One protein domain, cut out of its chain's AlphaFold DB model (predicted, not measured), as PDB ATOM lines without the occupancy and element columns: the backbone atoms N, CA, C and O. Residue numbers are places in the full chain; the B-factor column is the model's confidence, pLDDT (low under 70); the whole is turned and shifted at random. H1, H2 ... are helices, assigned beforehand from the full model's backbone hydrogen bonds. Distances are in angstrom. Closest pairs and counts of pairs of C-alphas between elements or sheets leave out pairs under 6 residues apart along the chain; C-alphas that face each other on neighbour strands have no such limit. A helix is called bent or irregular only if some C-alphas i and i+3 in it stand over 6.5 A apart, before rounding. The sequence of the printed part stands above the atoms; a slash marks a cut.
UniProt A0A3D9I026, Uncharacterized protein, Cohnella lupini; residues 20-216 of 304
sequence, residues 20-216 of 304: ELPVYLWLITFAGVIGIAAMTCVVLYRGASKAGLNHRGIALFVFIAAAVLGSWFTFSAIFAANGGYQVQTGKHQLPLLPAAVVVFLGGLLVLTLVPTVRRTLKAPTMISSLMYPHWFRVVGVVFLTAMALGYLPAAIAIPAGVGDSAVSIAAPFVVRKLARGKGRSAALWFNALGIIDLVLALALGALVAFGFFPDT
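What this domain is: This is residues 20 to 216 of the 304 residues of an uncharacterized protein of Cohnella lupini (UniProt A0A3D9I026). Six long helices or arms, H1, H2, H3, H6, H7a and H8, stand lengthwise in a ring with no helix along its middle. The ring is nearly closed, loosest between H2 and H3, while the short H4 and H5 lie near one end and the long link of residues 82 to 95 lies at the other. The six form an up and down bundle, each running against the one before it in the chain. The printed part has 197 residues, with eight named helices, H1 to H8 in chain order, and no named strand, and its class is all helix. It is compact, with a radius of gyration of the C-alphas of 18.3 A, and elongated, spanning 55 by 34 by 31 A.

Where its parts are: H1, the longest helix, holds residues 23 to 50 and is 40.4 A long, from C-alpha 23 at (-33.666, -8.897, -27.759) to C-alpha 50 at (-22.622, 19.097, -54.765). H2 is residues 55 to 81, 38.1 A, and H3 residues 96 to 112, 24.4 A. H4 is residues 115 to 121, H5 residues 126 to 129, and H6 residues 132 to 148, 28.4 A. H6 is neither bent nor irregular, but only just: C-alphas 135 and 138 are 6.4 A apart. H7, residues 154 to 179, was assigned as one helix by its hydrogen bonds but is bent, with C-alphas 169 and 172 6.8 A apart; its arms are H7a, residues 154 to 169, 21.3 A, and H7b, residues 172 to 179. H8, residues 184 to 209, is 37.4 A long and ends at C-alpha 209 (-57.612, 2.023, -32.831).

How they stand to each other: H1 is the hub, touching four helices. It touches H6 at a shallow tilt of 15 degrees, opposite ways, the closest C-alphas being those of Ile 36 and Pro 133, 5.0 A apart. With residues 37 to 49 alone it touches H2, its hairpin partner; the closest C-alphas, of Cys 41 and Val 62, are 5.8 A apart. It touches H4 with C-alphas 48 and 120 closest, 5.5 A, and only just touches H5, with 3 pairs of C-alphas within 8 A, closest Val 43 and Ser 129 at 6.0 A. H6 and H7a form a hairpin, C-alphas 140 and 161 closest at 4.4 A. H7a touches H8 at a shallow tilt of 16 degrees, closest C-alphas Ala 160 and Ala 201, 5.6 A. H8 touches H3 through Pro 98 and Leu 202, the closest C-alphas, 5.7 A. H2 and H3 are close but not clearly touching, closest C-alphas Trp 72 and Phe 104, 7.7 A. H1 and H8 are apart. Every O i to N i+4 pair is within hydrogen-bond range in H1, H2, H3, H4, H7b and H8, and 11 of 12 are in H7a, while H5, with 4 residues, is too short for any O i to N i+4 pair; in H6 4 of 13 O i to N i+4 pairs are within range, beside 12 of 14 O i to N i+3 pairs.

The domain as a whole: The C-alphas farthest apart, of Asn 54 and Asp 215, are 57.3 A apart. The printed part has no cut; the link from H2 to H3 is long and the other links are tight. The mean pLDDT of the printed part is 71.9, and 92 residues are under 70, among them residues 86 to 95 and 163 to 198.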
ATOM      1  N   GLU A  20     -41.981  -9.147 -23.395       61.62
ATOM      2  CA  GLU A  20     -40.539  -9.099 -23.594       61.62
ATOM      3  C   GLU A  20     -40.323  -9.471 -25.050       61.62
ATOM      4  O   GLU A  20     -40.186 -10.640 -25.417       61.62
ATOM      5  N   LEU A  21     -40.389  -8.456 -25.917       68.19
ATOM      6  CA  LEU A  21     -39.999  -8.610 -27.298       68.19
ATOM      7  C   LEU A  21     -38.568  -9.141 -27.261       68.19
ATOM      8  O   LEU A  21     -37.707  -8.512 -26.632       68.19
ATOM      9  N   PRO A  22     -38.299 -10.277 -27.918       82.12
ATOM     10  CA  PRO A  22     -36.975 -10.856 -27.914       82.12
ATOM     11  C   PRO A  22     -35.908  -9.825 -28.285       82.12
ATOM     12  O   PRO A  22     -36.106  -9.008 -29.187       82.12
ATOM     13  N   VAL A  23     -34.757  -9.881 -27.610       82.25
ATOM     14  CA  VAL A  23     -33.666  -8.897 -27.759       82.25
ATOM     15  C   VAL A  23     -33.267  -8.693 -29.227       82.25
ATOM     16  O   VAL A  23     -32.940  -7.579 -29.631       82.25
ATOM     17  N   TYR A  24     -33.360  -9.732 -30.061       77.81
ATOM     18  CA  TYR A  24     -33.069  -9.621 -31.490       77.81
ATOM     19  C   TYR A  24     -34.013  -8.660 -32.236       77.81
ATOM     20  O   TYR A  24     -33.553  -7.955 -33.130       77.81
ATOM     21  N   LEU A  25     -35.297  -8.555 -31.865       78.38
ATOM     22  CA  LEU A  25     -36.227  -7.599 -32.483       78.38
ATOM     23  C   LEU A  25     -35.849  -6.160 -32.143       78.38
ATOM     24  O   LEU A  25     -35.893  -5.288 -33.012       78.38
ATOM     25  N   TRP A  26     -35.417  -5.918 -30.905       79.94
ATOM     26  CA  TRP A  26     -34.889  -4.620 -30.497       79.94
ATOM     27  C   TRP A  26     -33.637  -4.255 -31.290       79.94
ATOM     28  O   TRP A  26     -33.565  -3.161 -31.847       79.94
ATOM     29  N   LEU A  27     -32.684  -5.183 -31.410       82.69
ATOM     30  CA  LEU A  27     -31.452  -4.965 -32.173       82.69
ATOM     31  C   LEU A  27     -31.734  -4.656 -33.649       82.69
ATOM     32  O   LEU A  27     -31.171  -3.701 -34.182       82.69
ATOM     33  N   ILE A  28     -32.631  -5.408 -34.297       80.81
ATOM     34  CA  ILE A  28     -33.014  -5.175 -35.700       80.81
ATOM     35  C   ILE A  28     -33.690  -3.807 -35.853       80.81
ATOM     36  O   ILE A  28     -33.359  -3.054 -36.769       80.81
ATOM     37  N   THR A  29     -34.589  -3.450 -34.935       80.56
ATOM     38  CA  THR A  29     -35.298  -2.163 -34.972       80.56
ATOM     39  C   THR A  29     -34.330  -0.991 -34.809       80.56
ATOM     40  O   THR A  29     -34.353  -0.055 -35.610       80.56
ATOM     41  N   PHE A  30     -33.422  -1.053 -33.830       82.25
ATOM     42  CA  PHE A  30     -32.404  -0.019 -33.636       82.25
ATOM     43  C   PHE A  30     -31.449   0.077 -34.826       82.25
ATOM     44  O   PHE A  30     -31.154   1.185 -35.273       82.25
ATOM     45  N   ALA A  31     -31.009  -1.054 -35.382       83.06
ATOM     46  CA  ALA A  31     -30.159  -1.071 -36.570       83.06
ATOM     47  C   ALA A  31     -30.848  -0.406 -37.772       83.06
ATOM     48  O   ALA A  31     -30.222   0.385 -38.479       83.06
ATOM     49  N   GLY A  32     -32.145  -0.660 -37.966       79.19
ATOM     50  CA  GLY A  32     -32.957  -0.009 -38.991       79.19
ATOM     51  C   GLY A  32     -33.053   1.500 -38.808       79.19
ATOM     52  O   GLY A  32     -32.740   2.260 -39.723       79.19
ATOM     53  N   VAL A  33     -33.431   1.939 -37.609       80.75
ATOM     54  CA  VAL A  33     -33.583   3.361 -37.266       80.75
ATOM     55  C   VAL A  33     -32.267   4.123 -37.444       80.75
ATOM     56  O   VAL A  33     -32.234   5.158 -38.117       80.75
ATOM     57  N   ILE A  34     -31.173   3.590 -36.894       83.88
ATOM     58  CA  ILE A  34     -29.839   4.190 -37.009       83.88
ATOM     59  C   ILE A  34     -29.389   4.192 -38.472       83.88
ATOM     60  O   ILE A  34     -28.875   5.202 -38.946       83.88
ATOM     61  N   GLY A  35     -29.624   3.102 -39.207       83.38
ATOM     62  CA  GLY A  35     -29.278   2.981 -40.622       83.38
ATOM     63  C   GLY A  35     -29.996   4.004 -41.503       83.38
ATOM     64  O   GLY A  35     -29.348   4.687 -42.300       83.38
ATOM     65  N   ILE A  36     -31.310   4.183 -41.320       81.50
ATOM     66  CA  ILE A  36     -32.105   5.194 -42.037       81.50
ATOM     67  C   ILE A  36     -31.580   6.598 -41.724       81.50
ATOM     68  O   ILE A  36     -31.344   7.382 -42.650       81.50
ATOM     69  N   ALA A  37     -31.363   6.917 -40.445       82.56
ATOM     70  CA  ALA A  37     -30.876   8.231 -40.034       82.56
ATOM     71  C   ALA A  37     -29.475   8.517 -40.601       82.56
ATOM     72  O   ALA A  37     -29.266   9.547 -41.247       82.56
ATOM     73  N   ALA A  38     -28.542   7.575 -40.451       84.00
ATOM     74  CA  ALA A  38     -27.175   7.699 -40.944       84.00
ATOM     75  C   ALA A  38     -27.133   7.855 -42.469       84.00
ATOM     76  O   ALA A  38     -26.481   8.769 -42.979       84.00
ATOM     77  N   MET A  39     -27.871   7.026 -43.214       82.81
ATOM     78  CA  MET A  39     -27.918   7.139 -44.674       82.81
ATOM     79  C   MET A  39     -28.560   8.436 -45.142       82.81
ATOM     80  O   MET A  39     -28.079   9.035 -46.104       82.81
ATOM     81  N   THR A  40     -29.600   8.905 -44.455       82.06
ATOM     82  CA  THR A  40     -30.212  10.205 -44.751       82.06
ATOM     83  C   THR A  40     -29.188  11.324 -44.567       82.06
ATOM     84  O   THR A  40     -29.004  12.135 -45.475       82.06
ATOM     85  N   CYS A  41     -28.429  11.322 -43.468       83.62
ATOM     86  CA  CYS A  41     -27.339  12.274 -43.244       83.62
ATOM     87  C   CYS A  41     -26.251  12.195 -44.330       83.62
ATOM     88  O   CYS A  41     -25.819  13.233 -44.831       83.62
ATOM     89  N   VAL A  42     -25.839  10.993 -44.750       84.94
ATOM     90  CA  VAL A  42     -24.835  10.796 -45.818       84.94
ATOM     91  C   VAL A  42     -25.327  11.336 -47.163       84.94
ATOM     92  O   VAL A  42     -24.574  11.996 -47.888       84.94
ATOM     93  N   VAL A  43     -26.588  11.081 -47.513       83.25
ATOM     94  CA  VAL A  43     -27.203  11.574 -48.754       83.25
ATOM     95  C   VAL A  43     -27.310  13.098 -48.734       83.25
ATOM     96  O   VAL A  43     -26.929  13.748 -49.710       83.25
ATOM     97  N   LEU A  44     -27.745  13.675 -47.611       82.25
ATOM     98  CA  LEU A  44     -27.824  15.124 -47.426       82.25
ATOM     99  C   LEU A  44     -26.442  15.785 -47.480       82.25
ATOM    100  O   LEU A  44     -26.297  16.809 -48.146       82.25
ATOM    101  N   TYR A  45     -25.418  15.182 -46.870       83.00
ATOM    102  CA  TYR A  45     -24.030  15.653 -46.943       83.00
ATOM    103  C   TYR A  45     -23.526  15.693 -48.391       83.00
ATOM    104  O   TYR A  45     -23.046  16.724 -48.866       83.00
ATOM    105  N   ARG A  46     -23.683  14.582 -49.127       82.00
ATOM    106  CA  ARG A  46     -23.277  14.480 -50.540       82.00
ATOM    107  C   ARG A  46     -24.009  15.493 -51.412       82.00
ATOM    108  O   ARG A  46     -23.409  16.094 -52.300       82.00
ATOM    109  N   GLY A  47     -25.297  15.692 -51.159       79.94
ATOM    110  CA  GLY A  47     -26.109  16.671 -51.861       79.94
ATOM    111  C   GLY A  47     -25.715  18.117 -51.573       79.94
ATOM    112  O   GLY A  47     -25.606  18.915 -52.500       79.94
ATOM    113  N   ALA A  48     -25.458  18.452 -50.307       80.69
ATOM    114  CA  ALA A  48     -25.021  19.784 -49.896       80.69
ATOM    115  C   ALA A  48     -23.620  20.119 -50.435       80.69
ATOM    116  O   ALA A  48     -23.395  21.237 -50.895       80.69
ATOM    117  N   SER A  49     -22.716  19.133 -50.474       81.25
ATOM    118  CA  SER A  49     -21.398  19.261 -51.108       81.25
ATOM    119  C   SER A  49     -21.509  19.555 -52.607       81.25
ATOM    120  O   SER A  49     -20.892  20.498 -53.093       81.25
ATOM    121  N   LYS A  50     -22.376  18.837 -53.334       79.75
ATOM    122  CA  LYS A  50     -22.622  19.097 -54.765       79.75
ATOM    123  C   LYS A  50     -23.350  20.412 -55.047       79.75
ATOM    124  O   LYS A  50     -23.246  20.930 -56.152       79.75
ATOM    125  N   ALA A  51     -24.085  20.944 -54.075       78.12
ATOM    126  CA  ALA A  51     -24.747  22.242 -54.170       78.12
ATOM    127  C   ALA A  51     -23.803  23.427 -53.875       78.12
ATOM    128  O   ALA A  51     -24.256  24.570 -53.892       78.12
ATOM    129  N   GLY A  52     -22.516  23.170 -53.606       81.31
ATOM    130  CA  GLY A  52     -21.502  24.207 -53.401       81.31
ATOM    131  C   GLY A  52     -21.576  24.907 -52.042       81.31
ATOM    132  O   GLY A  52     -21.105  26.033 -51.916       81.31
ATOM    133  N   LEU A  53     -22.186  24.286 -51.021       83.38
ATOM    134  CA  LEU A  53     -22.190  24.856 -49.672       83.38
ATOM    135  C   LEU A  53     -20.785  24.778 -49.048       83.38
ATOM    136  O   LEU A  53     -20.087  23.776 -49.181       83.38
ATOM    137  N   ASN A  54     -20.404  25.804 -48.284       87.81
ATOM    138  CA  ASN A  54     -19.166  25.796 -47.497       87.81
ATOM    139  C   ASN A  54     -19.166  24.648 -46.470       87.81
ATOM    140  O   ASN A  54     -20.221  24.304 -45.935       87.81
ATOM    141  N   HIS A  55     -17.992  24.124 -46.096       86.19
ATOM    142  CA  HIS A  55     -17.861  23.014 -45.130       86.19
ATOM    143  C   HIS A  55     -18.626  23.242 -43.815       86.19
ATOM    144  O   HIS A  55     -19.285  22.330 -43.320       86.19
ATOM    145  N   ARG A  56     -18.614  24.477 -43.288       85.56
ATOM    146  CA  ARG A  56     -19.395  24.865 -42.098       85.56
ATOM    147  C   ARG A  56     -20.907  24.811 -42.340       85.56
ATOM    148  O   ARG A  56     -21.646  24.361 -41.474       85.56
ATOM    149  N   GLY A  57     -21.360  25.227 -43.524       82.94
ATOM    150  CA  GLY A  57     -22.767  25.167 -43.922       82.94
ATOM    151  C   GLY A  57     -23.257  23.733 -44.125       82.94
ATOM    152  O   GLY A  57     -24.358  23.405 -43.696       82.94
ATOM    153  N   ILE A  58     -22.423  22.860 -44.699       84.50
ATOM    154  CA  ILE A  58     -22.718  21.424 -44.824       84.50
ATOM    155  C   ILE A  58     -22.823  20.780 -43.437       84.50
ATOM    156  O   ILE A  58     -23.790  20.071 -43.168       84.50
ATOM    157  N   ALA A  59     -21.852  21.037 -42.554       84.75
ATOM    158  CA  ALA A  59     -21.849  20.486 -41.202       84.75
ATOM    159  C   ALA A  59     -23.084  20.934 -40.407       84.75
ATOM    160  O   ALA A  59     -23.764  20.096 -39.821       84.75
ATOM    161  N   LEU A  60     -23.424  22.226 -40.459       85.50
ATOM    162  CA  LEU A  60     -24.622  22.762 -39.814       85.50
ATOM    163  C   LEU A  60     -25.901  22.135 -40.384       85.50
ATOM    164  O   LEU A  60     -26.789  21.754 -39.630       85.50
ATOM    165  N   PHE A  61     -25.988  21.982 -41.705       80.88
ATOM    166  CA  PHE A  61     -27.150  21.390 -42.363       80.88
ATOM    167  C   PHE A  61     -27.372  19.928 -41.957       80.88
ATOM    168  O   PHE A  61     -28.480  19.540 -41.591       80.88
ATOM    169  N   VAL A  62     -26.307  19.123 -41.978       85.06
ATOM    170  CA  VAL A  62     -26.359  17.714 -41.562       85.06
ATOM    171  C   VAL A  62     -26.641  17.596 -40.068       85.06
ATOM    172  O   VAL A  62     -27.413  16.726 -39.674       85.06
ATOM    173  N   PHE A  63     -26.078  18.486 -39.246       86.12
ATOM    174  CA  PHE A  63     -26.354  18.536 -37.813       86.12
ATOM    175  C   PHE A  63     -27.823  18.853 -37.527       86.12
ATOM    176  O   PHE A  63     -28.444  18.141 -36.747       86.12
ATOM    177  N   ILE A  64     -28.405  19.855 -38.194       84.56
ATOM    178  CA  ILE A  64     -29.832  20.181 -38.057       84.56
ATOM    179  C   ILE A  64     -30.684  18.977 -38.468       84.56
ATOM    180  O   ILE A  64     -31.590  18.599 -37.734       84.56
ATOM    181  N   ALA A  65     -30.372  18.325 -39.591       83.00
ATOM    182  CA  ALA A  65     -31.101  17.133 -40.022       83.00
ATOM    183  C   ALA A  65     -31.002  15.987 -38.997       83.00
ATOM    184  O   ALA A  65     -32.016  15.386 -38.643       83.00
ATOM    185  N   ALA A  66     -29.803  15.719 -38.475       84.56
ATOM    186  CA  ALA A  66     -29.584  14.713 -37.441       84.56
ATOM    187  C   ALA A  66     -30.311  15.062 -36.132       84.56
ATOM    188  O   ALA A  66     -30.898  14.181 -35.513       84.56
ATOM    189  N   ALA A  67     -30.327  16.336 -35.735       86.50
ATOM    190  CA  ALA A  67     -31.020  16.815 -34.544       86.50
ATOM    191  C   ALA A  67     -32.542  16.706 -34.687       86.50
ATOM    192  O   ALA A  67     -33.212  16.294 -33.747       86.50
ATOM    193  N   VAL A  68     -33.098  17.006 -35.863       85.19
ATOM    194  CA  VAL A  68     -34.535  16.847 -36.145       85.19
ATOM    195  C   VAL A  68     -34.933  15.369 -36.090       85.19
ATOM    196  O   VAL A  68     -35.892  15.018 -35.410       85.19
ATOM    197  N   LEU A  69     -34.166  14.483 -36.732       82.75
ATOM    198  CA  LEU A  69     -34.433  13.039 -36.702       82.75
ATOM    199  C   LEU A  69     -34.244  12.450 -35.297       82.75
ATOM    200  O   LEU A  69     -35.099  11.720 -34.805       82.75
ATOM    201  N   GLY A  70     -33.139  12.784 -34.632       83.69
ATOM    202  CA  GLY A  70     -32.820  12.289 -33.295       83.69
ATOM    203  C   GLY A  70     -33.791  12.794 -32.230       83.69
ATOM    204  O   GLY A  70     -34.209  12.016 -31.370       83.69
ATOM    205  N   SER A  71     -34.199  14.065 -32.303       85.81
ATOM    206  CA  SER A  71     -35.202  14.622 -31.387       85.81
ATOM    207  C   SER A  71     -36.558  13.958 -31.584       85.81
ATOM    208  O   SER A  71     -37.173  13.587 -30.590       85.81
ATOM    209  N   TRP A  72     -36.972  13.701 -32.831       83.62
ATOM    210  CA  TRP A  72     -38.180  12.933 -33.125       83.62
ATOM    211  C   TRP A  72     -38.156  11.544 -32.477       83.62
ATOM    212  O   TRP A  72     -39.048  11.218 -31.699       83.62
ATOM    213  N   PHE A  73     -37.113  10.745 -32.728       82.25
ATOM    214  CA  PHE A  73     -37.008   9.397 -32.153       82.25
ATOM    215  C   PHE A  73     -36.984   9.411 -30.626       82.25
ATOM    216  O   PHE A  73     -37.658   8.602 -29.993       82.25
ATOM    217  N   THR A  74     -36.237  10.341 -30.034       83.12
ATOM    218  CA  THR A  74     -36.140  10.471 -28.576       83.12
ATOM    219  C   THR A  74     -37.485  10.869 -27.978       83.12
ATOM    220  O   THR A  74     -37.927  10.271 -27.000       83.12
ATOM    221  N   PHE A  75     -38.170  11.838 -28.590       85.31
ATOM    222  CA  PHE A  75     -39.485  12.284 -28.152       85.31
ATOM    223  C   PHE A  75     -40.518  11.161 -28.267       85.31
ATOM    224  O   PHE A  75     -41.197  10.869 -27.288       85.31
ATOM    225  N   SER A  76     -40.578  10.463 -29.404       79.38
ATOM    226  CA  SER A  76     -41.452   9.299 -29.587       79.38
ATOM    227  C   SER A  76     -41.155   8.178 -28.591       79.38
ATOM    228  O   SER A  76     -42.092   7.588 -28.064       79.38
ATOM    229  N   ALA A  77     -39.886   7.895 -28.283       78.88
ATOM    230  CA  ALA A  77     -39.516   6.867 -27.308       78.88
ATOM    231  C   ALA A  77     -39.947   7.238 -25.881       78.88
ATOM    232  O   ALA A  77     -40.527   6.410 -25.180       78.88
ATOM    233  N   ILE A  78     -39.723   8.488 -25.463       80.69
ATOM    234  CA  ILE A  78     -40.191   8.997 -24.165       80.69
ATOM    235  C   ILE A  78     -41.720   8.955 -24.112       80.69
ATOM    236  O   ILE A  78     -42.299   8.527 -23.116       80.69
ATOM    237  N   PHE A  79     -42.388   9.361 -25.189       79.12
ATOM    238  CA  PHE A  79     -43.843   9.365 -25.265       79.12
ATOM    239  C   PHE A  79     -44.429   7.945 -25.195       79.12
ATOM    240  O   PHE A  79     -45.384   7.703 -24.457       79.12
ATOM    241  N   ALA A  80     -43.801   6.985 -25.880       78.00
ATOM    242  CA  ALA A  80     -44.147   5.569 -25.814       78.00
ATOM    243  C   ALA A  80     -43.933   4.980 -24.411       78.00
ATOM    244  O   ALA A  80     -44.803   4.270 -23.912       78.00
ATOM    245  N   ALA A  81     -42.813   5.306 -23.756       76.19
ATOM    246  CA  ALA A  81     -42.487   4.820 -22.415       76.19
ATOM    247  C   ALA A  81     -43.489   5.288 -21.346       76.19
ATOM    248  O   ALA A  81     -43.712   4.587 -20.365       76.19
ATOM    249  N   ASN A  82     -44.128   6.441 -21.560       79.81
ATOM    250  CA  ASN A  82     -45.192   6.961 -20.697       79.81
ATOM    251  C   ASN A  82     -46.595   6.445 -21.075       79.81
ATOM    252  O   ASN A  82     -47.590   6.950 -20.564       79.81
ATOM    253  N   GLY A  83     -46.699   5.472 -21.988       71.38
ATOM    254  CA  GLY A  83     -47.979   4.909 -22.424       71.38
ATOM    255  C   GLY A  83     -48.771   5.801 -23.386       71.38
ATOM    256  O   GLY A  83     -49.928   5.509 -23.665       71.38
ATOM    257  N   GLY A  84     -48.172   6.857 -23.949       70.44
ATOM    258  CA  GLY A  84     -48.876   7.831 -24.793       70.44
ATOM    259  C   GLY A  84     -49.431   7.277 -26.116       70.44
ATOM    260  O   GLY A  84     -50.288   7.907 -26.732       70.44
ATOM    261  N   TYR A  85     -48.974   6.098 -26.547       70.75
ATOM    262  CA  TYR A  85     -49.511   5.382 -27.714       70.75
ATOM    263  C   TYR A  85     -50.491   4.251 -27.353       70.75
ATOM    264  O   TYR A  85     -50.986   3.579 -28.256       70.75
ATOM    265  N   GLN A  86     -50.775   4.015 -26.067       67.44
ATOM    266  CA  GLN A  86     -51.753   3.009 -25.654       67.44
ATOM    267  C   GLN A  86     -53.170   3.537 -25.879       67.44
ATOM    268  O   GLN A  86     -53.555   4.577 -25.350       67.44
ATOM    269  N   VAL A  87     -53.959   2.801 -26.659       61.53
ATOM    270  CA  VAL A  87     -55.374   3.102 -26.879       61.53
ATOM    271  C   VAL A  87     -56.172   2.430 -25.764       61.53
ATOM    272  O   VAL A  87     -56.276   1.207 -25.726       61.53
ATOM    273  N   GLN A  88     -56.707   3.219 -24.830       58.62
ATOM    274  CA  GLN A  88     -57.631   2.713 -23.813       58.62
ATOM    275  C   GLN A  88     -59.025   2.578 -24.430       58.62
ATOM    276  O   GLN A  88     -59.697   3.576 -24.701       58.62
ATOM    277  N   THR A  89     -59.463   1.341 -24.652       51.62
ATOM    278  CA  THR A  89     -60.802   1.010 -25.149       51.62
ATOM    279  C   THR A  89     -61.864   1.618 -24.223       51.62
ATOM    280  O   THR A  89     -61.892   1.337 -23.027       51.62
ATOM    281  N   GLY A  90     -62.726   2.489 -24.762       51.34
ATOM    282  CA  GLY A  90     -63.859   3.089 -24.034       51.34
ATOM    283  C   GLY A  90     -63.772   4.594 -23.750       51.34
ATOM    284  O   GLY A  90     -64.779   5.192 -23.379       51.34
ATOM    285  N   LYS A  91     -62.626   5.252 -23.976       52.53
ATOM    286  CA  LYS A  91     -62.553   6.724 -24.046       52.53
ATOM    287  C   LYS A  91     -62.306   7.138 -25.490       52.53
ATOM    288  O   LYS A  91     -61.492   6.525 -26.167       52.53
ATOM    289  N   HIS A  92     -62.988   8.190 -25.945       53.81
ATOM    290  CA  HIS A  92     -62.795   8.835 -27.252       53.81
ATOM    291  C   HIS A  92     -61.407   9.516 -27.310       53.81
ATOM    292  O   HIS A  92     -61.281  10.736 -27.351       53.81
ATOM    293  N   GLN A  93     -60.337   8.733 -27.193       57.03
ATOM    294  CA  GLN A  93     -58.964   9.200 -27.301       57.03
ATOM    295  C   GLN A  93     -58.540   9.092 -28.758       57.03
ATOM    296  O   GLN A  93     -58.697   8.051 -29.394       57.03
ATOM    297  N   LEU A  94     -58.012  10.194 -29.290       59.78
ATOM    298  CA  LEU A  94     -57.426  10.205 -30.620       59.78
ATOM    299  C   LEU A  94     -56.280   9.181 -30.673       59.78
ATOM    300  O   LEU A  94     -55.457   9.152 -29.756       59.78
ATOM    301  N   PRO A  95     -56.156   8.381 -31.743       67.31
ATOM    302  CA  PRO A  95     -54.966   7.577 -31.956       67.31
ATOM    303  C   PRO A  95     -53.782   8.522 -32.200       67.31
ATOM    304  O   PRO A  95     -53.646   9.133 -33.261       67.31
ATOM    305  N   LEU A  96     -52.922   8.676 -31.188       72.12
ATOM    306  CA  LEU A  96     -51.794   9.613 -31.236       72.12
ATOM    307  C   LEU A  96     -50.671   9.159 -32.175       72.12
ATOM    308  O   LEU A  96     -49.874   9.986 -32.609       72.12
ATOM    309  N   LEU A  97     -50.601   7.869 -32.513       71.81
ATOM    310  CA  LEU A  97     -49.551   7.328 -33.377       71.81
ATOM    311  C   LEU A  97     -49.684   7.849 -34.827       71.81
ATOM    312  O   LEU A  97     -48.722   8.452 -35.311       71.81
ATOM    313  N   PRO A  98     -50.852   7.762 -35.499       70.12
ATOM    314  CA  PRO A  98     -51.055   8.419 -36.789       70.12
ATOM    315  C   PRO A  98     -50.831   9.930 -36.754       70.12
ATOM    316  O   PRO A  98     -50.175  10.468 -37.643       70.12
ATOM    317  N   ALA A  99     -51.316  10.611 -35.711       73.50
ATOM    318  CA  ALA A  99     -51.131  12.054 -35.566       73.50
ATOM    319  C   ALA A  99     -49.644  12.429 -35.471       73.50
ATOM    320  O   ALA A  99     -49.192  13.340 -36.160       73.50
ATOM    321  N   ALA A 100     -48.865  11.682 -34.683       78.00
ATOM    322  CA  ALA A 100     -47.423  11.854 -34.580       78.00
ATOM    323  C   ALA A 100     -46.751  11.711 -35.958       78.00
ATOM    324  O   ALA A 100     -46.014  12.599 -36.386       78.00
ATOM    325  N   VAL A 101     -47.060  10.649 -36.705       77.50
ATOM    326  CA  VAL A 101     -46.477  10.441 -38.041       77.50
ATOM    327  C   VAL A 101     -46.850  11.573 -39.004       77.50
ATOM    328  O   VAL A 101     -45.979  12.077 -39.712       77.50
ATOM    329  N   VAL A 102     -48.106  12.029 -39.000       78.44
ATOM    330  CA  VAL A 102     -48.555  13.160 -39.832       78.44
ATOM    331  C   VAL A 102     -47.811  14.447 -39.473       78.44
ATOM    332  O   VAL A 102     -47.350  15.145 -40.375       78.44
ATOM    333  N   VAL A 103     -47.631  14.747 -38.183       81.38
ATOM    334  CA  VAL A 103     -46.879  15.928 -37.723       81.38
ATOM    335  C   VAL A 103     -45.423  15.861 -38.177       81.38
ATOM    336  O   VAL A 103     -44.890  16.851 -38.678       81.38
ATOM    337  N   PHE A 104     -44.783  14.698 -38.069       79.81
ATOM    338  CA  PHE A 104     -43.405  14.512 -38.515       79.81
ATOM    339  C   PHE A 104     -43.252  14.686 -40.030       79.81
ATOM    340  O   PHE A 104     -42.395  15.446 -40.486       79.81
ATOM    341  N   LEU A 105     -44.109  14.034 -40.822       78.94
ATOM    342  CA  LEU A 105     -44.094  14.154 -42.283       78.94
ATOM    343  C   LEU A 105     -44.420  15.578 -42.739       78.94
ATOM    344  O   LEU A 105     -43.757  16.100 -43.635       78.94
ATOM    345  N   GLY A 106     -45.396  16.225 -42.101       78.56
ATOM    346  CA  GLY A 106     -45.738  17.625 -42.336       78.56
ATOM    347  C   GLY A 106     -44.570  18.555 -42.012       78.56
ATOM    348  O   GLY A 106     -44.244  19.426 -42.814       78.56
ATOM    349  N   GLY A 107     -43.871  18.317 -40.901       78.44
ATOM    350  CA  GLY A 107     -42.652  19.038 -40.540       78.44
ATOM    351  C   GLY A 107     -41.564  18.903 -41.604       78.44
ATOM    352  O   GLY A 107     -41.032  19.909 -42.072       78.44
ATOM    353  N   LEU A 108     -41.282  17.681 -42.065       79.06
ATOM    354  CA  LEU A 108     -40.327  17.449 -43.154       79.06
ATOM    355  C   LEU A 108     -40.745  18.150 -44.453       79.06
ATOM    356  O   LEU A 108     -39.900  18.741 -45.124       79.06
ATOM    357  N   LEU A 109     -42.038  18.133 -44.793       80.56
ATOM    358  CA  LEU A 109     -42.567  18.832 -45.964       80.56
ATOM    359  C   LEU A 109     -42.362  20.347 -45.844       80.56
ATOM    360  O   LEU A 109     -41.875  20.968 -46.788       80.56
ATOM    361  N   VAL A 110     -42.641  20.934 -44.680       79.69
ATOM    362  CA  VAL A 110     -42.381  22.355 -44.407       79.69
ATOM    363  C   VAL A 110     -40.889  22.673 -44.528       79.69
ATOM    364  O   VAL A 110     -40.530  23.683 -45.133       79.69
ATOM    365  N   LEU A 111     -39.997  21.787 -44.069       78.50
ATOM    366  CA  LEU A 111     -38.552  21.952 -44.268       78.50
ATOM    367  C   LEU A 111     -38.172  22.016 -45.758       78.50
ATOM    368  O   LEU A 111     -37.252  22.752 -46.115       78.50
ATOM    369  N   THR A 112     -38.880  21.319 -46.654       76.50
ATOM    370  CA  THR A 112     -38.604  21.399 -48.105       76.50
ATOM    371  C   THR A 112     -38.943  22.754 -48.733       76.50
ATOM    372  O   THR A 112     -38.428  23.073 -49.810       76.50
ATOM    373  N   LEU A 113     -39.750  23.580 -48.057       81.12
ATOM    374  CA  LEU A 113     -40.072  24.938 -48.498       81.12
ATOM    375  C   LEU A 113     -38.890  25.900 -48.306       81.12
ATOM    376  O   LEU A 113     -38.819  26.929 -48.979       81.12
ATOM    377  N   VAL A 114     -37.925  25.556 -47.445       82.00
ATOM    378  CA  VAL A 114     -36.743  26.384 -47.182       82.00
ATOM    379  C   VAL A 114     -35.854  26.443 -48.439       82.00
ATOM    380  O   VAL A 114     -35.451  25.396 -48.955       82.00
ATOM    381  N   PRO A 115     -35.480  27.639 -48.939       75.19
ATOM    382  CA  PRO A 115     -34.767  27.785 -50.212       75.19
ATOM    383  C   PRO A 115     -33.439  27.021 -50.268       75.19
ATOM    384  O   PRO A 115     -33.075  26.487 -51.318       75.19
ATOM    385  N   THR A 116     -32.737  26.927 -49.138       71.75
ATOM    386  CA  THR A 116     -31.499  26.152 -48.993       71.75
ATOM    387  C   THR A 116     -31.752  24.661 -49.212       71.75
ATOM    388  O   THR A 116     -31.106  24.054 -50.062       71.75
ATOM    389  N   VAL A 117     -32.756  24.096 -48.532       73.94
ATOM    390  CA  VAL A 117     -33.163  22.689 -48.684       73.94
ATOM    391  C   VAL A 117     -33.598  22.425 -50.123       73.94
ATOM    392  O   VAL A 117     -33.146  21.469 -50.750       73.94
ATOM    393  N   ARG A 118     -34.409  23.318 -50.698       75.88
ATOM    394  CA  ARG A 118     -34.904  23.194 -52.073       75.88
ATOM    395  C   ARG A 118     -33.782  23.220 -53.114       75.88
ATOM    396  O   ARG A 118     -33.862  22.478 -54.089       75.88
ATOM    397  N   ARG A 119     -32.738  24.041 -52.937       71.44
ATOM    398  CA  ARG A 119     -31.556  24.038 -53.825       71.44
ATOM    399  C   ARG A 119     -30.793  22.729 -53.733       71.44
ATOM    400  O   ARG A 119     -30.473  22.150 -54.765       71.44
ATOM    401  N   THR A 120     -30.551  22.255 -52.516       70.62
ATOM    402  CA  THR A 120     -29.861  20.988 -52.275       70.62
ATOM    403  C   THR A 120     -30.641  19.835 -52.914       70.62
ATOM    404  O   THR A 120     -30.072  19.063 -53.679       70.62
ATOM    405  N   LEU A 121     -31.965  19.782 -52.729       69.44
ATOM    406  CA  LEU A 121     -32.833  18.750 -53.312       69.44
ATOM    407  C   LEU A 121     -32.924  18.785 -54.848       69.44
ATOM    408  O   LEU A 121     -33.141  17.744 -55.465       69.44
ATOM    409  N   LYS A 122     -32.731  19.949 -55.481       71.62
ATOM    410  CA  LYS A 122     -32.728  20.100 -56.947       71.62
ATOM    411  C   LYS A 122     -31.443  19.603 -57.623       71.62
ATOM    412  O   LYS A 122     -31.395  19.579 -58.851       71.62
ATOM    413  N   ALA A 123     -30.416  19.205 -56.867       69.25
ATOM    414  CA  ALA A 123     -29.184  18.691 -57.453       69.25
ATOM    415  C   ALA A 123     -29.457  17.412 -58.287       69.25
ATOM    416  O   ALA A 123     -30.143  16.502 -57.817       69.25
ATOM    417  N   PRO A 124     -28.903  17.286 -59.510       58.81
ATOM    418  CA  PRO A 124     -29.306  16.266 -60.488       58.81
ATOM    419  C   PRO A 124     -29.090  14.810 -60.037       58.81
ATOM    420  O   PRO A 124     -29.779  13.913 -60.511       58.81
ATOM    421  N   THR A 125     -28.187  14.554 -59.083       62.97
ATOM    422  CA  THR A 125     -27.945  13.204 -58.532       62.97
ATOM    423  C   THR A 125     -28.711  12.911 -57.241       62.97
ATOM    424  O   THR A 125     -28.565  11.831 -56.664       62.97
ATOM    425  N   MET A 126     -29.485  13.876 -56.740       67.88
ATOM    426  CA  MET A 126     -30.147  13.776 -55.443       67.88
ATOM    427  C   MET A 126     -31.322  12.794 -55.475       67.88
ATOM    428  O   MET A 126     -31.472  12.000 -54.552       67.88
ATOM    429  N   ILE A 127     -32.092  12.775 -56.566       64.31
ATOM    430  CA  ILE A 127     -33.260  11.888 -56.725       64.31
ATOM    431  C   ILE A 127     -32.852  10.413 -56.590       64.31
ATOM    432  O   ILE A 127     -33.489   9.663 -55.859       64.31
ATOM    433  N   SER A 128     -31.747  10.011 -57.222       62.81
ATOM    434  CA  SER A 128     -31.226   8.641 -57.111       62.81
ATOM    435  C   SER A 128     -30.641   8.341 -55.733       62.81
ATOM    436  O   SER A 128     -30.630   7.192 -55.304       62.81
ATOM    437  N   SER A 129     -30.135   9.364 -55.041       65.62
ATOM    438  CA  SER A 129     -29.502   9.199 -53.732       65.62
ATOM    439  C   SER A 129     -30.533   9.090 -52.603       65.62
ATOM    440  O   SER A 129     -30.309   8.355 -51.647       65.62
ATOM    441  N   LEU A 130     -31.696   9.739 -52.736       69.00
ATOM    442  CA  LEU A 130     -32.807   9.636 -51.778       69.00
ATOM    443  C   LEU A 130     -33.428   8.236 -51.705       69.00
ATOM    444  O   LEU A 130     -34.169   7.949 -50.774       69.00
ATOM    445  N   MET A 131     -33.112   7.354 -52.651       68.31
ATOM    446  CA  MET A 131     -33.593   5.977 -52.634       68.31
ATOM    447  C   MET A 131     -32.784   5.055 -51.713       68.31
ATOM    448  O   MET A 131     -33.292   4.010 -51.318       68.31
ATOM    449  N   TYR A 132     -31.549   5.413 -51.343       68.50
ATOM    450  CA  TYR A 132     -30.704   4.552 -50.503       68.50
ATOM    451  C   TYR A 132     -31.239   4.320 -49.077       68.50
ATOM    452  O   TYR A 132     -31.150   3.186 -48.611       68.50
ATOM    453  N   PRO A 133     -31.826   5.312 -48.374       73.81
ATOM    454  CA  PRO A 133     -32.426   5.080 -47.058       73.81
ATOM    455  C   PRO A 133     -33.549   4.030 -47.067       73.81
ATOM    456  O   PRO A 133     -33.722   3.324 -46.078       73.81
ATOM    457  N   HIS A 134     -34.257   3.855 -48.191       71.19
ATOM    458  CA  HIS A 134     -35.315   2.844 -48.315       71.19
ATOM    459  C   HIS A 134     -34.798   1.402 -48.246       71.19
ATOM    460  O   HIS A 134     -35.588   0.495 -48.029       71.19
ATOM    461  N   TRP A 135     -33.491   1.161 -48.381       69.06
ATOM    462  CA  TRP A 135     -32.918  -0.180 -48.225       69.06
ATOM    463  C   TRP A 135     -33.014  -0.693 -46.783       69.06
ATOM    464  O   TRP A 135     -33.206  -1.881 -46.542       69.06
ATOM    465  N   PHE A 136     -32.941   0.224 -45.818       69.25
ATOM    466  CA  PHE A 136     -33.029  -0.094 -44.394       69.25
ATOM    467  C   PHE A 136     -34.471  -0.316 -43.924       69.25
ATOM    468  O   PHE A 136     -34.676  -0.763 -42.798       69.25
ATOM    469  N   ARG A 137     -35.473  -0.088 -44.786       70.69
ATOM    470  CA  ARG A 137     -36.870  -0.440 -44.494       70.69
ATOM    471  C   ARG A 137     -37.136  -1.944 -44.510       70.69
ATOM    472  O   ARG A 137     -38.222  -2.347 -44.124       70.69
ATOM    473  N   VAL A 138     -36.154  -2.795 -44.836       65.25
ATOM    474  CA  VAL A 138     -36.332  -4.261 -44.753       65.25
ATOM    475  C   VAL A 138     -36.613  -4.706 -43.312       65.25
ATOM    476  O   VAL A 138     -37.128  -5.789 -43.064       65.25
ATOM    477  N   VAL A 139     -36.333  -3.819 -42.354       68.69
ATOM    478  CA  VAL A 139     -36.719  -3.911 -40.944       68.69
ATOM    479  C   VAL A 139     -38.234  -4.055 -40.757       68.69
ATOM    480  O   VAL A 139     -38.647  -4.541 -39.713       68.69
ATOM    481  N   GLY A 140     -39.068  -3.779 -41.766       63.56
ATOM    482  CA  GLY A 140     -40.493  -4.130 -41.761       63.56
ATOM    483  C   GLY A 140     -40.782  -5.621 -41.522       63.56
ATOM    484  O   GLY A 140     -41.849  -5.974 -41.023       63.56
ATOM    485  N   VAL A 141     -39.805  -6.508 -41.752       68.81
ATOM    486  CA  VAL A 141     -39.868  -7.929 -41.354       68.81
ATOM    487  C   VAL A 141     -40.067  -8.101 -39.838       68.81
ATOM    488  O   VAL A 141     -40.627  -9.106 -39.398       68.81
ATOM    489  N   VAL A 142     -39.695  -7.111 -39.021       74.12
ATOM    490  CA  VAL A 142     -39.983  -7.079 -37.577       74.12
ATOM    491  C   VAL A 142     -41.489  -7.101 -37.313       74.12
ATOM    492  O   VAL A 142     -41.909  -7.797 -36.395       74.12
ATOM    493  N   PHE A 143     -42.315  -6.436 -38.133       70.62
ATOM    494  CA  PHE A 143     -43.776  -6.473 -37.982       70.62
ATOM    495  C   PHE A 143     -44.340  -7.868 -38.265       70.62
ATOM    496  O   PHE A 143     -45.147  -8.376 -37.489       70.62
ATOM    497  N   LEU A 144     -43.854  -8.531 -39.321       73.62
ATOM    498  CA  LEU A 144     -44.218  -9.917 -39.647       73.62
ATOM    499  C   LEU A 144     -43.766 -10.894 -38.554       73.62
ATOM    500  O   LEU A 144     -44.502 -11.808 -38.191       73.62
ATOM    501  N   THR A 145     -42.578 -10.677 -37.990       71.12
ATOM    502  CA  THR A 145     -42.047 -11.507 -36.900       71.12
ATOM    503  C   THR A 145     -42.830 -11.283 -35.605       71.12
ATOM    504  O   THR A 145     -43.149 -12.241 -34.910       71.12
ATOM    505  N   ALA A 146     -43.205 -10.040 -35.295       66.38
ATOM    506  CA  ALA A 146     -44.050  -9.714 -34.147       66.38
ATOM    507  C   ALA A 146     -45.456 -10.324 -34.271       66.38
ATOM    508  O   ALA A 146     -46.010 -10.778 -33.274       66.38
ATOM    509  N   MET A 147     -46.007 -10.405 -35.486       74.19
ATOM    510  CA  MET A 147     -47.246 -11.141 -35.760       74.19
ATOM    511  C   MET A 147     -47.081 -12.646 -35.563       74.19
ATOM    512  O   MET A 147     -47.921 -13.262 -34.918       74.19
ATOM    513  N   ALA A 148     -45.994 -13.238 -36.069       70.75
ATOM    514  CA  ALA A 148     -45.711 -14.662 -35.876       70.75
ATOM    515  C   ALA A 148     -45.573 -15.038 -34.387       70.75
ATOM    516  O   ALA A 148     -45.880 -16.162 -34.004       70.75
ATOM    517  N   LEU A 149     -45.149 -14.086 -33.549       73.56
ATOM    518  CA  LEU A 149     -45.060 -14.226 -32.092       73.56
ATOM    519  C   LEU A 149     -46.374 -13.902 -31.351       73.56
ATOM    520  O   LEU A 149     -46.413 -13.998 -30.128       73.56
ATOM    521  N   GLY A 150     -47.440 -13.505 -32.056       68.81
ATOM    522  CA  GLY A 150     -48.736 -13.157 -31.458       68.81
ATOM    523  C   GLY A 150     -48.795 -11.771 -30.802       68.81
ATOM    524  O   GLY A 150     -49.759 -11.458 -30.110       68.81
ATOM    525  N   TYR A 151     -47.787 -10.919 -31.009       66.62
ATOM    526  CA  TYR A 151     -47.711  -9.591 -30.387       66.62
ATOM    527  C   TYR A 151     -48.406  -8.488 -31.182       66.62
ATOM    528  O   TYR A 151     -48.688  -7.425 -30.629       66.62
ATOM    529  N   LEU A 152     -48.677  -8.716 -32.470       61.53
ATOM    530  CA  LEU A 152     -49.286  -7.719 -33.344       61.53
ATOM    531  C   LEU A 152     -50.419  -8.337 -34.180       61.53
ATOM    532  O   LEU A 152     -50.198  -9.380 -34.799       61.53
ATOM    533  N   PRO A 153     -51.611  -7.709 -34.245       69.00
ATOM    534  CA  PRO A 153     -52.703  -8.193 -35.081       69.00
ATOM    535  C   PRO A 153     -52.296  -8.290 -36.552       69.00
ATOM    536  O   PRO A 153     -51.696  -7.364 -37.109       69.00
ATOM    537  N   ALA A 154     -52.681  -9.388 -37.205       67.31
ATOM    538  CA  ALA A 154     -52.357  -9.648 -38.607       67.31
ATOM    539  C   ALA A 154     -52.857  -8.541 -39.552       67.31
ATOM    540  O   ALA A 154     -52.163  -8.175 -40.499       67.31
ATOM    541  N   ALA A 155     -54.008  -7.936 -39.237       65.25
ATOM    542  CA  ALA A 155     -54.584  -6.819 -39.987       65.25
ATOM    543  C   ALA A 155     -53.660  -5.589 -40.079       65.25
ATOM    544  O   ALA A 155     -53.759  -4.820 -41.031       65.25
ATOM    545  N   ILE A 156     -52.750  -5.409 -39.115       65.69
ATOM    546  CA  ILE A 156     -51.771  -4.312 -39.097       65.69
ATOM    547  C   ILE A 156     -50.412  -4.808 -39.591       65.69
ATOM    548  O   ILE A 156     -49.747  -4.150 -40.389       65.69
ATOM    549  N   ALA A 157     -49.995  -5.982 -39.124       66.50
ATOM    550  CA  ALA A 157     -48.662  -6.501 -39.377       66.50
ATOM    551  C   ALA A 157     -48.425  -6.923 -40.831       66.50
ATOM    552  O   ALA A 157     -47.320  -6.742 -41.339       66.50
ATOM    553  N   ILE A 158     -49.444  -7.474 -41.500       66.31
ATOM    554  CA  ILE A 158     -49.347  -7.903 -42.900       66.31
ATOM    555  C   ILE A 158     -49.128  -6.698 -43.822       66.31
ATOM    556  O   ILE A 158     -48.108  -6.694 -44.508       66.31
ATOM    557  N   PRO A 159     -49.994  -5.665 -43.849       65.56
ATOM    558  CA  PRO A 159     -49.775  -4.520 -44.728       65.56
ATOM    559  C   PRO A 159     -48.476  -3.782 -44.388       65.56
ATOM    560  O   PRO A 159     -47.672  -3.567 -45.286       65.56
ATOM    561  N   ALA A 160     -48.199  -3.510 -43.104       66.44
ATOM    562  CA  ALA A 160     -46.977  -2.803 -42.706       66.44
ATOM    563  C   ALA A 160     -45.696  -3.590 -43.038       66.44
ATOM    564  O   ALA A 160     -44.736  -3.039 -43.568       66.44
ATOM    565  N   GLY A 161     -45.667  -4.892 -42.749       65.38
ATOM    566  CA  GLY A 161     -44.469  -5.700 -42.946       65.38
ATOM    567  C   GLY A 161     -44.241  -6.127 -44.395       65.38
ATOM    568  O   GLY A 161     -43.096  -6.129 -44.856       65.38
ATOM    569  N   VAL A 162     -45.302  -6.462 -45.139       70.00
ATOM    570  CA  VAL A 162     -45.201  -6.795 -46.571       70.00
ATOM    571  C   VAL A 162     -44.886  -5.546 -47.387       70.00
ATOM    572  O   VAL A 162     -44.030  -5.614 -48.266       70.00
ATOM    573  N   GLY A 163     -45.513  -4.413 -47.070       66.50
ATOM    574  CA  GLY A 163     -45.267  -3.125 -47.710       66.50
ATOM    575  C   GLY A 163     -43.818  -2.669 -47.597       66.50
ATOM    576  O   GLY A 163     -43.125  -2.515 -48.608       66.50
ATOM    577  N   ASP A 164     -43.305  -2.579 -46.369       69.38
ATOM    578  CA  ASP A 164     -41.915  -2.201 -46.106       69.38
ATOM    579  C   ASP A 164     -40.912  -3.186 -46.740       69.38
ATOM    580  O   ASP A 164     -39.891  -2.768 -47.303       69.38
ATOM    581  N   SER A 165     -41.211  -4.490 -46.739       68.12
ATOM    582  CA  SER A 165     -40.360  -5.511 -47.374       68.12
ATOM    583  C   SER A 165     -40.368  -5.410 -48.902       68.12
ATOM    584  O   SER A 165     -39.308  -5.454 -49.531       68.12
ATOM    585  N   ALA A 166     -41.538  -5.218 -49.517       65.81
ATOM    586  CA  ALA A 166     -41.685  -5.066 -50.963       65.81
ATOM    587  C   ALA A 166     -40.982  -3.798 -51.465       65.81
ATOM    588  O   ALA A 166     -40.247  -3.844 -52.455       65.81
ATOM    589  N   VAL A 167     -41.132  -2.682 -50.744       67.06
ATOM    590  CA  VAL A 167     -40.430  -1.421 -51.030       67.06
ATOM    591  C   VAL A 167     -38.915  -1.607 -50.906       67.06
ATOM    592  O   VAL A 167     -38.160  -1.162 -51.773       67.06
ATOM    593  N   SER A 168     -38.443  -2.323 -49.889       61.50
ATOM    594  CA  SER A 168     -37.006  -2.552 -49.679       61.50
ATOM    595  C   SER A 168     -36.378  -3.425 -50.764       61.50
ATOM    596  O   SER A 168     -35.292  -3.117 -51.264       61.50
ATOM    597  N   ILE A 169     -37.081  -4.479 -51.188       67.31
ATOM    598  CA  ILE A 169     -36.638  -5.370 -52.268       67.31
ATOM    599  C   ILE A 169     -36.678  -4.650 -53.619       67.31
ATOM    600  O   ILE A 169     -35.783  -4.850 -54.437       67.31
ATOM    601  N   ALA A 170     -37.667  -3.785 -53.861       60.56
ATOM    602  CA  ALA A 170     -37.799  -3.049 -55.119       60.56
ATOM    603  C   ALA A 170     -36.768  -1.911 -55.275       60.56
ATOM    604  O   ALA A 170     -36.354  -1.604 -56.400       60.56
ATOM    605  N   ALA A 171     -36.291  -1.323 -54.172       61.69
ATOM    606  CA  ALA A 171     -35.330  -0.216 -54.164       61.69
ATOM    607  C   ALA A 171     -34.075  -0.427 -55.055       61.69
ATOM    608  O   ALA A 171     -33.813   0.422 -55.916       61.69
ATOM    609  N   PRO A 172     -33.303  -1.533 -54.952       59.59
ATOM    610  CA  PRO A 172     -32.090  -1.732 -55.755       59.59
ATOM    611  C   PRO A 172     -32.372  -1.886 -57.255       59.59
ATOM    612  O   PRO A 172     -31.557  -1.471 -58.085       59.59
ATOM    613  N   PHE A 173     -33.525  -2.444 -57.634       63.72
ATOM    614  CA  PHE A 173     -33.906  -2.585 -59.041       63.72
ATOM    615  C   PHE A 173     -34.231  -1.231 -59.666       63.72
ATOM    616  O   PHE A 173     -33.802  -0.950 -60.789       63.72
ATOM    617  N   VAL A 174     -34.916  -0.359 -58.926       62.59
ATOM    618  CA  VAL A 174     -35.244   0.990 -59.397       62.59
ATOM    619  C   VAL A 174     -33.983   1.864 -59.464       62.59
ATOM    620  O   VAL A 174     -33.800   2.559 -60.463       62.59
ATOM    621  N   VAL A 175     -33.051   1.757 -58.502       59.78
ATOM    622  CA  VAL A 175     -31.753   2.472 -58.546       59.78
ATOM    623  C   VAL A 175     -30.931   2.049 -59.768       59.78
ATOM    624  O   VAL A 175     -30.429   2.905 -60.498       59.78
ATOM    625  N   ARG A 176     -30.845   0.743 -60.063       59.75
ATOM    626  CA  ARG A 176     -30.150   0.229 -61.261       59.75
ATOM    627  C   ARG A 176     -30.795   0.706 -62.562       59.75
ATOM    628  O   ARG A 176     -30.090   1.001 -63.525       59.75
ATOM    629  N   LYS A 177     -32.126   0.799 -62.606       58.69
ATOM    630  CA  LYS A 177     -32.867   1.280 -63.785       58.69
ATOM    631  C   LYS A 177     -32.701   2.792 -63.981       58.69
ATOM    632  O   LYS A 177     -32.575   3.258 -65.113       58.69
ATOM    633  N   LEU A 178     -32.610   3.549 -62.886       58.94
ATOM    634  CA  LEU A 178     -32.349   4.988 -62.885       58.94
ATOM    635  C   LEU A 178     -30.903   5.322 -63.286       58.94
ATOM    636  O   LEU A 178     -30.691   6.263 -64.046       58.94
ATOM    637  N   ALA A 179     -29.927   4.504 -62.880       57.31
ATOM    638  CA  ALA A 179     -28.527   4.629 -63.300       57.31
ATOM    639  C   ALA A 179     -28.317   4.429 -64.815       57.31
ATOM    640  O   ALA A 179     -27.341   4.922 -65.370       57.31
ATOM    641  N   ARG A 180     -29.250   3.756 -65.506       62.97
ATOM    642  CA  ARG A 180     -29.237   3.540 -66.967       62.97
ATOM    643  C   ARG A 180     -29.950   4.645 -67.767       62.97
ATOM    644  O   ARG A 180     -30.250   4.453 -68.940       62.97
ATOM    645  N   GLY A 181     -30.301   5.770 -67.137       55.88
ATOM    646  CA  GLY A 181     -30.935   6.922 -67.799       55.88
ATOM    647  C   GLY A 181     -32.423   6.754 -68.150       55.88
ATOM    648  O   GLY A 181     -33.060   7.710 -68.579       55.88
ATOM    649  N   LYS A 182     -33.019   5.575 -67.916       54.25
ATOM    650  CA  LYS A 182     -34.431   5.255 -68.202       54.25
ATOM    651  C   LYS A 182     -35.162   4.830 -66.924       54.25
ATOM    652  O   LYS A 182     -35.524   3.668 -66.770       54.25
ATOM    653  N   GLY A 183     -35.356   5.745 -65.969       58.09
ATOM    654  CA  GLY A 183     -35.903   5.357 -64.657       58.09
ATOM    655  C   GLY A 183     -36.737   6.388 -63.906       58.09
ATOM    656  O   GLY A 183     -37.193   6.082 -62.812       58.09
ATOM    657  N   ARG A 184     -36.978   7.585 -64.456       61.91
ATOM    658  CA  ARG A 184     -37.692   8.651 -63.728       61.91
ATOM    659  C   ARG A 184     -39.139   8.267 -63.389       61.91
ATOM    660  O   ARG A 184     -39.575   8.495 -62.270       61.91
ATOM    661  N   SER A 185     -39.840   7.601 -64.314       58.84
ATOM    662  CA  SER A 185     -41.175   7.034 -64.064       58.84
ATOM    663  C   SER A 185     -41.139   5.892 -63.037       58.84
ATOM    664  O   SER A 185     -41.976   5.851 -62.146       58.84
ATOM    665  N   ALA A 186     -40.122   5.024 -63.079       61.12
ATOM    666  CA  ALA A 186     -39.964   3.949 -62.096       61.12
ATOM    667  C   ALA A 186     -39.671   4.487 -60.683       61.12
ATOM    668  O   ALA A 186     -40.193   3.956 -59.711       61.12
ATOM    669  N   ALA A 187     -38.891   5.565 -60.563       62.44
ATOM    670  CA  ALA A 187     -38.650   6.248 -59.294       62.44
ATOM    671  C   ALA A 187     -39.915   6.941 -58.759       62.44
ATOM    672  O   ALA A 187     -40.162   6.911 -57.557       62.44
ATOM    673  N   LEU A 188     -40.738   7.534 -59.632       66.50
ATOM    674  CA  LEU A 188     -42.026   8.115 -59.238       66.50
ATOM    675  C   LEU A 188     -43.004   7.042 -58.755       66.50
ATOM    676  O   LEU A 188     -43.562   7.192 -57.675       66.50
ATOM    677  N   TRP A 189     -43.145   5.937 -59.494       63.00
ATOM    678  CA  TRP A 189     -43.964   4.796 -59.078       63.00
ATOM    679  C   TRP A 189     -43.479   4.185 -57.766       63.00
ATOM    680  O   TRP A 189     -44.286   3.869 -56.906       63.00
ATOM    681  N   PHE A 190     -42.165   4.084 -57.574       66.00
ATOM    682  CA  PHE A 190     -41.581   3.599 -56.327       66.00
ATOM    683  C   PHE A 190     -41.941   4.484 -55.123       66.00
ATOM    684  O   PHE A 190     -42.360   3.976 -54.086       66.00
ATOM    685  N   ASN A 191     -41.836   5.809 -55.270       68.50
ATOM    686  CA  ASN A 191     -42.256   6.745 -54.225       68.50
ATOM    687  C   ASN A 191     -43.774   6.704 -54.002       68.50
ATOM    688  O   ASN A 191     -44.215   6.724 -52.859       68.50
ATOM    689  N   ALA A 192     -44.567   6.606 -55.074       67.06
ATOM    690  CA  ALA A 192     -46.019   6.503 -54.982       67.06
ATOM    691  C   ALA A 192     -46.446   5.241 -54.219       67.06
ATOM    692  O   ALA A 192     -47.251   5.341 -53.302       67.06
ATOM    693  N   LEU A 193     -45.849   4.083 -54.522       66.25
ATOM    694  CA  LEU A 193     -46.103   2.833 -53.802       66.25
ATOM    695  C   LEU A 193     -45.723   2.944 -52.322       66.25
ATOM    696  O   LEU A 193     -46.504   2.543 -51.469       66.25
ATOM    697  N   GLY A 194     -44.575   3.552 -52.006       66.69
ATOM    698  CA  GLY A 194     -44.162   3.766 -50.617       66.69
ATOM    699  C   GLY A 194     -45.055   4.741 -49.838       66.69
ATOM    700  O   GLY A 194     -45.203   4.590 -48.628       66.69
ATOM    701  N   ILE A 195     -45.652   5.736 -50.504       69.38
ATOM    702  CA  ILE A 195     -46.631   6.650 -49.892       69.38
ATOM    703  C   ILE A 195     -47.970   5.941 -49.694       69.38
ATOM    704  O   ILE A 195     -48.558   6.063 -48.625       69.38
ATOM    705  N   ILE A 196     -48.440   5.197 -50.699       68.50
ATOM    706  CA  ILE A 196     -49.694   4.434 -50.624       68.50
ATOM    707  C   ILE A 196     -49.632   3.431 -49.472       68.50
ATOM    708  O   ILE A 196     -50.563   3.375 -48.678       68.50
ATOM    709  N   ASP A 197     -48.525   2.701 -49.341       68.56
ATOM    710  CA  ASP A 197     -48.313   1.749 -48.252       68.56
ATOM    711  C   ASP A 197     -48.341   2.421 -46.870       68.56
ATOM    712  O   ASP A 197     -49.077   2.005 -45.978       68.56
ATOM    713  N   LEU A 198     -47.629   3.543 -46.718       68.38
ATOM    714  CA  LEU A 198     -47.630   4.323 -45.480       68.38
ATOM    715  C   LEU A 198     -49.033   4.834 -45.123       68.38
ATOM    716  O   LEU A 198     -49.445   4.757 -43.967       68.38
ATOM    717  N   VAL A 199     -49.770   5.358 -46.104       71.62
ATOM    718  CA  VAL A 199     -51.143   5.843 -45.911       71.62
ATOM    719  C   VAL A 199     -52.070   4.692 -45.530       71.62
ATOM    720  O   VAL A 199     -52.856   4.848 -44.599       71.62
ATOM    721  N   LEU A 200     -51.954   3.535 -46.188       72.12
ATOM    722  CA  LEU A 200     -52.733   2.339 -45.864       72.12
ATOM    723  C   LEU A 200     -52.436   1.844 -44.447       72.12
ATOM    724  O   LEU A 200     -53.373   1.613 -43.686       72.12
ATOM    725  N   ALA A 201     -51.165   1.747 -44.057       67.19
ATOM    726  CA  ALA A 201     -50.769   1.326 -42.716       67.19
ATOM    727  C   ALA A 201     -51.289   2.287 -41.632       67.19
ATOM    728  O   ALA A 201     -51.811   1.844 -40.607       67.19
ATOM    729  N   LEU A 202     -51.207   3.603 -41.864       68.75
ATOM    730  CA  LEU A 202     -51.734   4.616 -40.944       68.75
ATOM    731  C   LEU A 202     -53.262   4.592 -40.856       68.75
ATOM    732  O   LEU A 202     -53.804   4.693 -39.757       68.75
ATOM    733  N   ALA A 203     -53.952   4.453 -41.989       71.38
ATOM    734  CA  ALA A 203     -55.408   4.388 -42.041       71.38
ATOM    735  C   ALA A 203     -55.933   3.126 -41.347       71.38
ATOM    736  O   ALA A 203     -56.834   3.220 -40.517       71.38
ATOM    737  N   LEU A 204     -55.330   1.964 -41.614       68.19
ATOM    738  CA  LEU A 204     -55.678   0.705 -40.954       68.19
ATOM    739  C   LEU A 204     -55.368   0.751 -39.457       68.19
ATOM    740  O   LEU A 204     -56.215   0.375 -38.651       68.19
ATOM    741  N   GLY A 205     -54.204   1.282 -39.069       64.75
ATOM    742  CA  GLY A 205     -53.853   1.480 -37.661       64.75
ATOM    743  C   GLY A 205     -54.839   2.399 -36.932       64.75
ATOM    744  O   GLY A 205     -55.228   2.109 -35.803       64.75
ATOM    745  N   ALA A 206     -55.298   3.470 -37.586       68.00
ATOM    746  CA  ALA A 206     -56.330   4.351 -37.045       68.00
ATOM    747  C   ALA A 206     -57.689   3.642 -36.936       68.00
ATOM    748  O   ALA A 206     -58.320   3.723 -35.887       68.00
ATOM    749  N   LEU A 207     -58.129   2.914 -37.970       70.75
ATOM    750  CA  LEU A 207     -59.400   2.179 -37.951       70.75
ATOM    751  C   LEU A 207     -59.442   1.123 -36.840       70.75
ATOM    752  O   LEU A 207     -60.445   1.026 -36.132       70.75
ATOM    753  N   VAL A 208     -58.358   0.361 -36.658       66.75
ATOM    754  CA  VAL A 208     -58.243  -0.613 -35.560       66.75
ATOM    755  C   VAL A 208     -58.288   0.103 -34.208       66.75
ATOM    756  O   VAL A 208     -59.019  -0.323 -33.319       66.75
ATOM    757  N   ALA A 209     -57.588   1.232 -34.063       64.00
ATOM    758  CA  ALA A 209     -57.612   2.023 -32.831       64.00
ATOM    759  C   ALA A 209     -58.996   2.613 -32.505       64.00
ATOM    760  O   ALA A 209     -59.356   2.718 -31.337       64.00
ATOM    761  N   PHE A 210     -59.792   2.967 -33.516       67.69
ATOM    762  CA  PHE A 210     -61.170   3.437 -33.338       67.69
ATOM    763  C   PHE A 210     -62.184   2.304 -33.104       67.69
ATOM    764  O   PHE A 210     -63.365   2.582 -32.911       67.69
ATOM    765  N   GLY A 211     -61.747   1.040 -33.091       62.00
ATOM    766  CA  GLY A 211     -62.613  -0.105 -32.804       62.00
ATOM    767  C   GLY A 211     -63.504  -0.533 -33.971       62.00
ATOM    768  O   GLY A 211     -64.473  -1.252 -33.751       62.00
ATOM    769  N   PHE A 212     -63.183  -0.139 -35.211       63.81
ATOM    770  CA  PHE A 212     -63.935  -0.579 -36.397       63.81
ATOM    771  C   PHE A 212     -63.761  -2.078 -36.706       63.81
ATOM    772  O   PHE A 212     -64.551  -2.632 -37.465       63.81
ATOM    773  N   PHE A 213     -62.758  -2.738 -36.111       62.78
ATOM    774  CA  PHE A 213     -62.493  -4.173 -36.252       62.78
ATOM    775  C   PHE A 213     -62.564  -4.887 -34.886       62.78
ATOM    776  O   PHE A 213     -61.517  -5.104 -34.263       62.78
ATOM    777  N   PRO A 214     -63.771  -5.240 -34.404       52.03
ATOM    778  CA  PRO A 214     -63.975  -5.811 -33.067       52.03
ATOM    779  C   PRO A 214     -63.261  -7.157 -32.835       52.03
ATOM    780  O   PRO A 214     -62.886  -7.448 -31.702       52.03
ATOM    781  N   ASP A 215     -62.969  -7.921 -33.893       52.12
ATOM    782  CA  ASP A 215     -62.403  -9.279 -33.780       52.12
ATOM    783  C   ASP A 215     -60.864  -9.336 -33.856       52.12
ATOM    784  O   ASP A 215     -60.253 -10.401 -33.783       52.12
ATOM    785  N   THR A 216     -60.185  -8.189 -33.961       52.69
ATOM    786  CA  THR A 216     -58.714  -8.128 -34.095       52.69
ATOM    787  C   THR A 216     -57.996  -7.982 -32.752       52.69
ATOM    788  O   THR A 216     -57.065  -7.194 -32.594       52.69
TER     789      THR A 216